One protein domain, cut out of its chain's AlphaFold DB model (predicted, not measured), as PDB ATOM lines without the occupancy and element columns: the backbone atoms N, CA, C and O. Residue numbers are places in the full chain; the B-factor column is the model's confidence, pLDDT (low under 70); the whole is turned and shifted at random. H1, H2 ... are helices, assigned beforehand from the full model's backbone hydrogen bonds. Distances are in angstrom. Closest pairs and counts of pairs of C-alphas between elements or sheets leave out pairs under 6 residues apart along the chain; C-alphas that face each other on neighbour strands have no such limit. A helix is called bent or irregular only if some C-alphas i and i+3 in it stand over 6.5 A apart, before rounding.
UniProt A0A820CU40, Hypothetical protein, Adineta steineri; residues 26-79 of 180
ATOM      1  N   SER A  26      12.883  47.879  26.038       96.62
ATOM      2  CA  SER A  26      13.209  48.440  24.724       96.62
ATOM      3  C   SER A  26      14.648  48.100  24.311       96.62
ATOM      4  O   SER A  26      14.898  47.563  23.235       96.62
ATOM      5  N   SER A  27      15.608  48.326  25.211       95.25
ATOM      6  CA  SER A  27      17.029  48.108  24.913       95.25
ATOM      7  C   SER A  27      17.462  46.636  24.908       95.25
ATOM      8  O   SER A  27      18.442  46.307  24.243       95.25
ATOM      9  N   GLN A  28      16.764  45.760  25.641       96.56
ATOM     10  CA  GLN A  28      17.162  44.356  25.818       96.56
ATOM     11  C   GLN A  28      16.257  43.359  25.087       96.56
ATOM     12  O   GLN A  28      16.722  42.282  24.738       96.56
ATOM     13  N   ILE A  29      14.985  43.682  24.846       97.31
ATOM     14  CA  ILE A  29      14.039  42.777  24.176       97.31
ATOM     15  C   ILE A  29      13.719  43.292  22.776       97.31
ATOM     16  O   ILE A  29      13.997  42.602  21.800       97.31
ATOM     17  N   GLU A  30      13.219  44.523  22.650       97.06
ATOM     18  CA  GLU A  30      12.838  45.077  21.337       97.06
ATOM     19  C   GLU A  30      14.048  45.232  20.407       97.06
ATOM     20  O   GLU A  30      13.988  44.912  19.217       97.06
ATOM     21  N   ALA A  31      15.188  45.671  20.945       96.06
ATOM     22  CA  ALA A  31      16.420  45.834  20.177       96.06
ATOM     23  C   ALA A  31      17.190  44.519  19.931       96.06
ATOM     24  O   ALA A  31      18.159  44.521  19.163       96.06
ATOM     25  N   ALA A  32      16.781  43.399  20.540       96.88
ATOM     26  CA  ALA A  32      17.442  42.113  20.338       96.88
ATOM     27  C   ALA A  32      17.305  41.644  18.878       96.88
ATOM     28  O   ALA A  32      16.256  41.794  18.239       96.88
ATOM     29  N   ALA A  33      18.380  41.092  18.322       96.31
ATOM     30  CA  ALA A  33      18.491  40.739  16.912       96.31
ATOM     31  C   ALA A  33      19.057  39.320  16.743       96.31
ATOM     32  O   ALA A  33      20.265  39.097  16.758       96.31
ATOM     33  N   PHE A  34      18.163  38.348  16.547       96.25
ATOM     34  CA  PHE A  34      18.523  36.947  16.314       96.25
ATOM     35  C   PHE A  34      18.549  36.632  14.820       96.25
ATOM     36  O   PHE A  34      17.601  36.953  14.104       96.25
ATOM     37  N   THR A  35      19.603  35.969  14.348       94.75
ATOM     38  CA  THR A  35      19.687  35.444  12.979       94.75
ATOM     39  C   THR A  35      20.304  34.041  12.981       94.75
ATOM     40  O   THR A  35      21.273  33.814  13.708       94.75
ATOM     41  N   PRO A  36      19.786  33.095  12.172       96.44
ATOM     42  CA  PRO A  36      20.385  31.769  12.012       96.44
ATOM     43  C   PRO A  36      21.802  31.784  11.419       96.44
ATOM     44  O   PRO A  36      22.488  30.773  11.497       96.44
ATOM     45  N   SER A  37      22.236  32.900  10.822       93.69
ATOM     46  CA  SER A  37      23.582  33.048  10.256       93.69
ATOM     47  C   SER A  37      24.691  33.176  11.311       93.69
ATOM     48  O   SER A  37      25.859  32.971  10.990       93.69
ATOM     49  N   HIS A  38      24.357  33.498  12.566       92.12
ATOM     50  CA  HIS A  38      25.331  33.623  13.655       92.12
ATOM     51  C   HIS A  38      25.666  32.256  14.266       92.12
ATOM     52  O   HIS A  38      25.184  31.907  15.345       92.12
ATOM     53  N   LEU A  39      26.502  31.482  13.575       93.00
ATOM     54  CA  LEU A  39      26.938  30.158  14.017       93.00
ATOM     55  C   LEU A  39      28.386  30.187  14.536       93.00
ATOM     56  O   LEU A  39      29.253  30.777  13.888       93.00
ATOM     57  N   PRO A  40      28.681  29.563  15.690       91.56
ATOM     58  CA  PRO A  40      30.056  29.354  16.127       91.56
ATOM     59  C   PRO A  40      30.737  28.246  15.298       91.56
ATOM     60  O   PRO A  40      30.047  27.401  14.720       91.56
ATOM     61  N   PRO A  41      32.084  28.183  15.282       94.31
ATOM     62  CA  PRO A  41      32.809  27.084  14.646       94.31
ATOM     63  C   PRO A  41      32.329  25.711  15.139       94.31
ATOM     64  O   PRO A  41      32.168  25.498  16.342       94.31
ATOM     65  N   GLY A  42      32.117  24.781  14.205       95.19
ATOM     66  CA  GLY A  42      31.604  23.434  14.482       95.19
ATOM     67  C   GLY A  42      30.085  23.274  14.339       95.19
ATOM     68  O   GLY A  42      29.585  22.163  14.506       95.19
ATOM     69  N   ILE A  43      29.351  24.345  14.013       96.44
ATOM     70  CA  ILE A  43      27.930  24.291  13.644       96.44
ATOM     71  C   ILE A  43      27.769  24.876  12.242       96.44
ATOM     72  O   ILE A  43      28.190  25.999  11.982       96.44
ATOM     73  N   GLU A  44      27.129  24.122  11.352       95.19
ATOM     74  CA  GLU A  44      26.945  24.489   9.946       95.19
ATOM     75  C   GLU A  44      25.488  24.311   9.506       95.19
ATOM     76  O   GLU A  44      24.659  23.733  10.216       95.19
ATOM     77  N   VAL A  45      25.164  24.844   8.329       95.50
ATOM     78  CA  VAL A  45      23.803  24.876   7.785       95.50
ATOM     79  C   VAL A  45      23.547  23.692   6.857       95.50
ATOM     80  O   VAL A  45      24.382  23.333   6.034       95.50
ATOM     81  N   SER A  46      22.366  23.090   6.964       94.50
ATOM     82  CA  SER A  46      21.908  22.046   6.042       94.50
ATOM     83  C   SER A  46      21.386  22.642   4.726       94.50
ATOM     84  O   SER A  46      20.947  23.795   4.721       94.50
ATOM     85  N   PRO A  47      21.298  21.864   3.630       92.75
ATOM     86  CA  PRO A  47      20.697  22.294   2.356       92.75
ATOM     87  C   PRO A  47      19.156  22.437   2.401       92.75
ATOM     88  O   PRO A  47      18.484  22.351   1.381       92.75
ATOM     89  N   ASP A  48      18.572  22.654   3.583       92.25
ATOM     90  CA  ASP A  48      17.140  22.927   3.739       92.25
ATOM     91  C   ASP A  48      16.832  24.305   3.136       92.25
ATOM     92  O   ASP A  48      17.330  25.320   3.620       92.25
ATOM     93  N   GLN A  49      16.004  24.346   2.091       89.56
ATOM     94  CA  GLN A  49      15.691  25.572   1.353       89.56
ATOM     95  C   GLN A  49      15.102  26.681   2.240       89.56
ATOM     96  O   GLN A  49      15.409  27.860   2.047       89.56
ATOM     97  N   ILE A  50      14.295  26.324   3.244       92.88
ATOM     98  CA  ILE A  50      13.733  27.294   4.188       92.88
ATOM     99  C   ILE A  50      14.833  27.818   5.105       92.88
ATOM    100  O   ILE A  50      14.903  29.024   5.339       92.88
ATOM    101  N   LEU A  51      15.725  26.957   5.603       94.69
ATOM    102  CA  LEU A  51      16.879  27.415   6.381       94.69
ATOM    103  C   LEU A  51      17.783  28.337   5.550       94.69
ATOM    104  O   LEU A  51      18.134  29.411   6.032       94.69
ATOM    105  N   GLN A  52      18.099  27.957   4.310       93.94
ATOM    106  CA  GLN A  52      18.949  28.731   3.400       93.94
ATOM    107  C   GLN A  52      18.397  30.142   3.164       93.94
ATOM    108  O   GLN A  52      19.125  31.126   3.278       93.94
ATOM    109  N   MET A  53      17.086  30.269   2.945       94.88
ATOM    110  CA  MET A  53      16.434  31.576   2.835       94.88
ATOM    111  C   MET A  53      16.513  32.380   4.147       94.88
ATOM    112  O   MET A  53      16.812  33.577   4.136       94.88
ATOM    113  N   ARG A  54      16.308  31.728   5.300       96.19
ATOM    114  CA  ARG A  54      16.318  32.389   6.617       96.19
ATOM    115  C   ARG A  54      17.690  32.926   7.028       96.19
ATOM    116  O   ARG A  54      17.733  33.912   7.758       96.19
ATOM    117  N   ILE A  55      18.788  32.326   6.569       93.88
ATOM    118  CA  ILE A  55      20.154  32.831   6.819       93.88
ATOM    119  C   ILE A  55      20.292  34.283   6.343       93.88
ATOM    120  O   ILE A  55      20.915  35.095   7.023       93.88
ATOM    121  N   SER A  56      19.676  34.619   5.208       93.19
ATOM    122  CA  SER A  56      19.708  35.970   4.639       93.19
ATOM    123  C   SER A  56      18.583  36.861   5.182       93.19
ATOM    124  O   SER A  56      18.826  37.985   5.623       93.19
ATOM    125  N   ALA A  57      17.349  36.344   5.223       96.25
ATOM    126  CA  ALA A  57      16.154  37.149   5.492       96.25
ATOM    127  C   ALA A  57      16.177  37.882   6.847       96.25
ATOM    128  O   ALA A  57      15.706  39.014   6.956       96.25
ATOM    129  N   TYR A  58      16.730  37.254   7.890       95.94
ATOM    130  CA  TYR A  58      16.778  37.864   9.222       95.94
ATOM    131  C   TYR A  58      17.796  39.002   9.286       95.94
ATOM    132  O   TYR A  58      17.502  40.036   9.884       95.94
ATOM    133  N   ALA A  59      18.963  38.829   8.660       91.75
ATOM    134  CA  ALA A  59      19.976  39.872   8.593       91.75
ATOM    135  C   ALA A  59      19.441  41.095   7.832       91.75
ATOM    136  O   ALA A  59      19.522  42.207   8.350       91.75
ATOM    137  N   ASP A  60      18.799  40.892   6.674       95.38
ATOM    138  CA  ASP A  60      18.184  41.980   5.897       95.38
ATOM    139  C   ASP A  60      17.122  42.747   6.703       95.38
ATOM    140  O   ASP A  60      17.170  43.976   6.817       95.38
ATOM    141  N   ALA A  61      16.206  42.028   7.358       95.88
ATOM    142  CA  ALA A  61      15.166  42.650   8.173       95.88
ATOM    143  C   ALA A  61      15.748  43.509   9.314       95.88
ATOM    144  O   ALA A  61      15.212  44.572   9.639       95.88
ATOM    145  N   GLN A  62      16.858  43.079   9.920       95.50
ATOM    146  CA  GLN A  62      17.515  43.808  11.009       95.50
ATOM    147  C   GLN A  62      18.164  45.114  10.544       95.50
ATOM    148  O   GLN A  62      18.129  46.088  11.300       95.50
ATOM    149  N   LEU A  63      18.680  45.172   9.310       92.06
ATOM    150  CA  LEU A  63      19.247  46.402   8.743       92.06
ATOM    151  C   LEU A  63      18.225  47.540   8.751       92.06
ATOM    152  O   LEU A  63      18.574  48.676   9.061       92.06
ATOM    153  N   ARG A  64      16.961  47.227   8.446       93.44
ATOM    154  CA  ARG A  64      15.864  48.205   8.432       93.44
ATOM    155  C   ARG A  64      15.236  48.429   9.802       93.44
ATOM    156  O   ARG A  64      14.909  49.561  10.135       93.44
ATOM    157  N   ARG A  65      15.045  47.364  10.586       96.12
ATOM    158  CA  ARG A  65      14.351  47.428  11.882       96.12
ATOM    159  C   ARG A  65      15.195  48.069  12.984       96.12
ATOM    160  O   ARG A  65      14.662  48.810  13.800       96.12
ATOM    161  N   VAL A  66      16.481  47.728  13.042       93.62
ATOM    162  CA  VAL A  66      17.397  48.113  14.129       93.62
ATOM    163  C   VAL A  66      18.490  49.048  13.618       93.62
ATOM    164  O   VAL A  66      18.880  49.984  14.310       93.62
ATOM    165  N   GLY A  67      18.971  48.807  12.398       91.50
ATOM    166  CA  GLY A  67      20.025  49.586  11.756       91.50
ATOM    167  C   GLY A  67      21.229  48.728  11.374       91.50
ATOM    168  O   GLY A  67      21.422  47.624  11.884       91.50
ATOM    169  N   ALA A  68      22.080  49.268  10.501       90.44
ATOM    170  CA  ALA A  68      23.269  48.579   9.985       90.44
ATOM    171  C   ALA A  68      24.232  48.095  11.089       90.44
ATOM    172  O   ALA A  68      24.858  47.045  10.970       90.44
ATOM    173  N   ASN A  69      24.310  48.838  12.196       90.31
ATOM    174  CA  ASN A  69      25.195  48.543  13.322       90.31
ATOM    175  C   ASN A  69      24.474  47.846  14.489       90.31
ATOM    176  O   ASN A  69      24.864  48.021  15.643       90.31
ATOM    177  N   SER A  70      23.436  47.047  14.211       90.81
ATOM    178  CA  SER A  70      22.663  46.302  15.225       90.81
ATOM    179  C   SER A  70      23.537  45.442  16.147       90.81
ATOM    180  O   SER A  70      23.252  45.335  17.339       90.81
ATOM    181  N   HIS A  71      24.635  44.898  15.617       88.62
ATOM    182  CA  HIS A  71      25.638  44.106  16.333       88.62
ATOM    183  C   HIS A  71      26.402  44.888  17.419       88.62
ATOM    184  O   HIS A  71      27.022  44.279  18.284       88.62
ATOM    185  N   ARG A  72      26.376  46.229  17.400       88.69
ATOM    186  CA  ARG A  72      27.035  47.068  18.420       88.69
ATOM    187  C   ARG A  72      26.157  47.359  19.629       88.69
ATOM    188  O   ARG A  72      26.661  47.832  20.644       88.69
ATOM    189  N   ILE A  73      24.854  47.108  19.525       92.00
ATOM    190  CA  ILE A  73      23.921  47.313  20.633       92.00
ATOM    191  C   ILE A  73      24.293  46.337  21.757       92.00
ATOM    192  O   ILE A  73      24.526  45.166  21.456       92.00
ATOM    193  N   PRO A  74      24.326  46.768  23.034       93.62
ATOM    194  CA  PRO A  74      24.827  45.946  24.136       93.62
ATOM    195  C   PRO A  74      24.252  44.526  24.211       93.62
ATOM    196  O   PRO A  74      24.991  43.601  24.518       93.62
ATOM    197  N   VAL A  75      22.966  44.337  23.889       94.50
ATOM    198  CA  VAL A  75      22.312  43.016  23.928       94.50
ATOM    199  C   VAL A  75      22.702  42.085  22.769       94.50
ATOM    200  O   VAL A  75      22.610  40.870  22.901       94.50
ATOM    201  N   ASN A  76      23.156  42.637  21.642       94.69
ATOM    202  CA  ASN A  76      23.543  41.875  20.450       94.69
ATOM    203  C   ASN A  76      25.063  41.707  20.326       94.69
ATOM    204  O   ASN A  76      25.535  40.966  19.463       94.69
ATOM    205  N   ASN A  77      25.830  42.431  21.141       91.62
ATOM    206  CA  ASN A  77      27.278  42.477  21.041       91.62
ATOM    207  C   ASN A  77      27.898  41.161  21.548       91.62
ATOM    208  O   ASN A  77      27.650  40.772  22.694       91.62
ATOM    209  N   PRO A  78      28.716  40.462  20.737       89.75
ATOM    210  CA  PRO A  78      29.392  39.253  21.184       89.75
ATOM    211  C   PRO A  78      30.385  39.560  22.314       89.75
ATOM    212  O   PRO A  78      31.401  40.225  22.125       89.75
ATOM    213  N   HIS A  79      30.156  38.979  23.491       82.81
ATOM    214  CA  HIS A  79      31.019  39.174  24.667       82.81
ATOM    215  C   HIS A  79      32.472  38.702  24.484       82.81
ATOM    216  O   HIS A  79      33.348  39.071  25.266       82.81
TER     217      HIS A  79
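Overview. This is residues 26 to 79 of the 180 residues of the protein "Hypothetical protein" of Adineta steineri (UniProt A0A820CU40). One long helix, H2, runs along one side, and the chain before it makes a long open loop back along its length, with residues 39 to 44 sticking out. H1, a short helical turn, lies toward the end where H2 finishes, and residues 66 to 79 fold back there. The printed part has 54 residues with two named helices, H1 then H2, and no named strand; it is all helix by class, with 22 residues in named elements, under half. It is only just loose, close to compact, with a radius of gyration of the C-alphas of 12.2 A and spans of 35 by 24 by 17 A.

Along the chain. Find C-alpha 26 at (13.209, 48.440, 24.724), where H1, residues 26 to 30, begins. H2, residues 49 to 65, runs 24.3 A to C-alpha 65 at (14.351, 47.428, 11.882).

Arrangement. H1 and H2 are apart. Near residue 56 you meet a kink of 29 degrees in H2, which is only just irregular: C-alphas 55 and 58 are 6.52 A apart. Within hydrogen-bond range are 10 of 13 O i to N i+4 pairs in H2 and 0 of 1 in H1, where O i to N i+3 gives 0 of 2.

Size, cuts and confidence. The farthest C-alphas, of Ser 26 and Pro 47, are 35.2 A apart. The H1 to H2 link is long, 18 residues. The printed part has no cut, and no printed residue is under pLDDT 70.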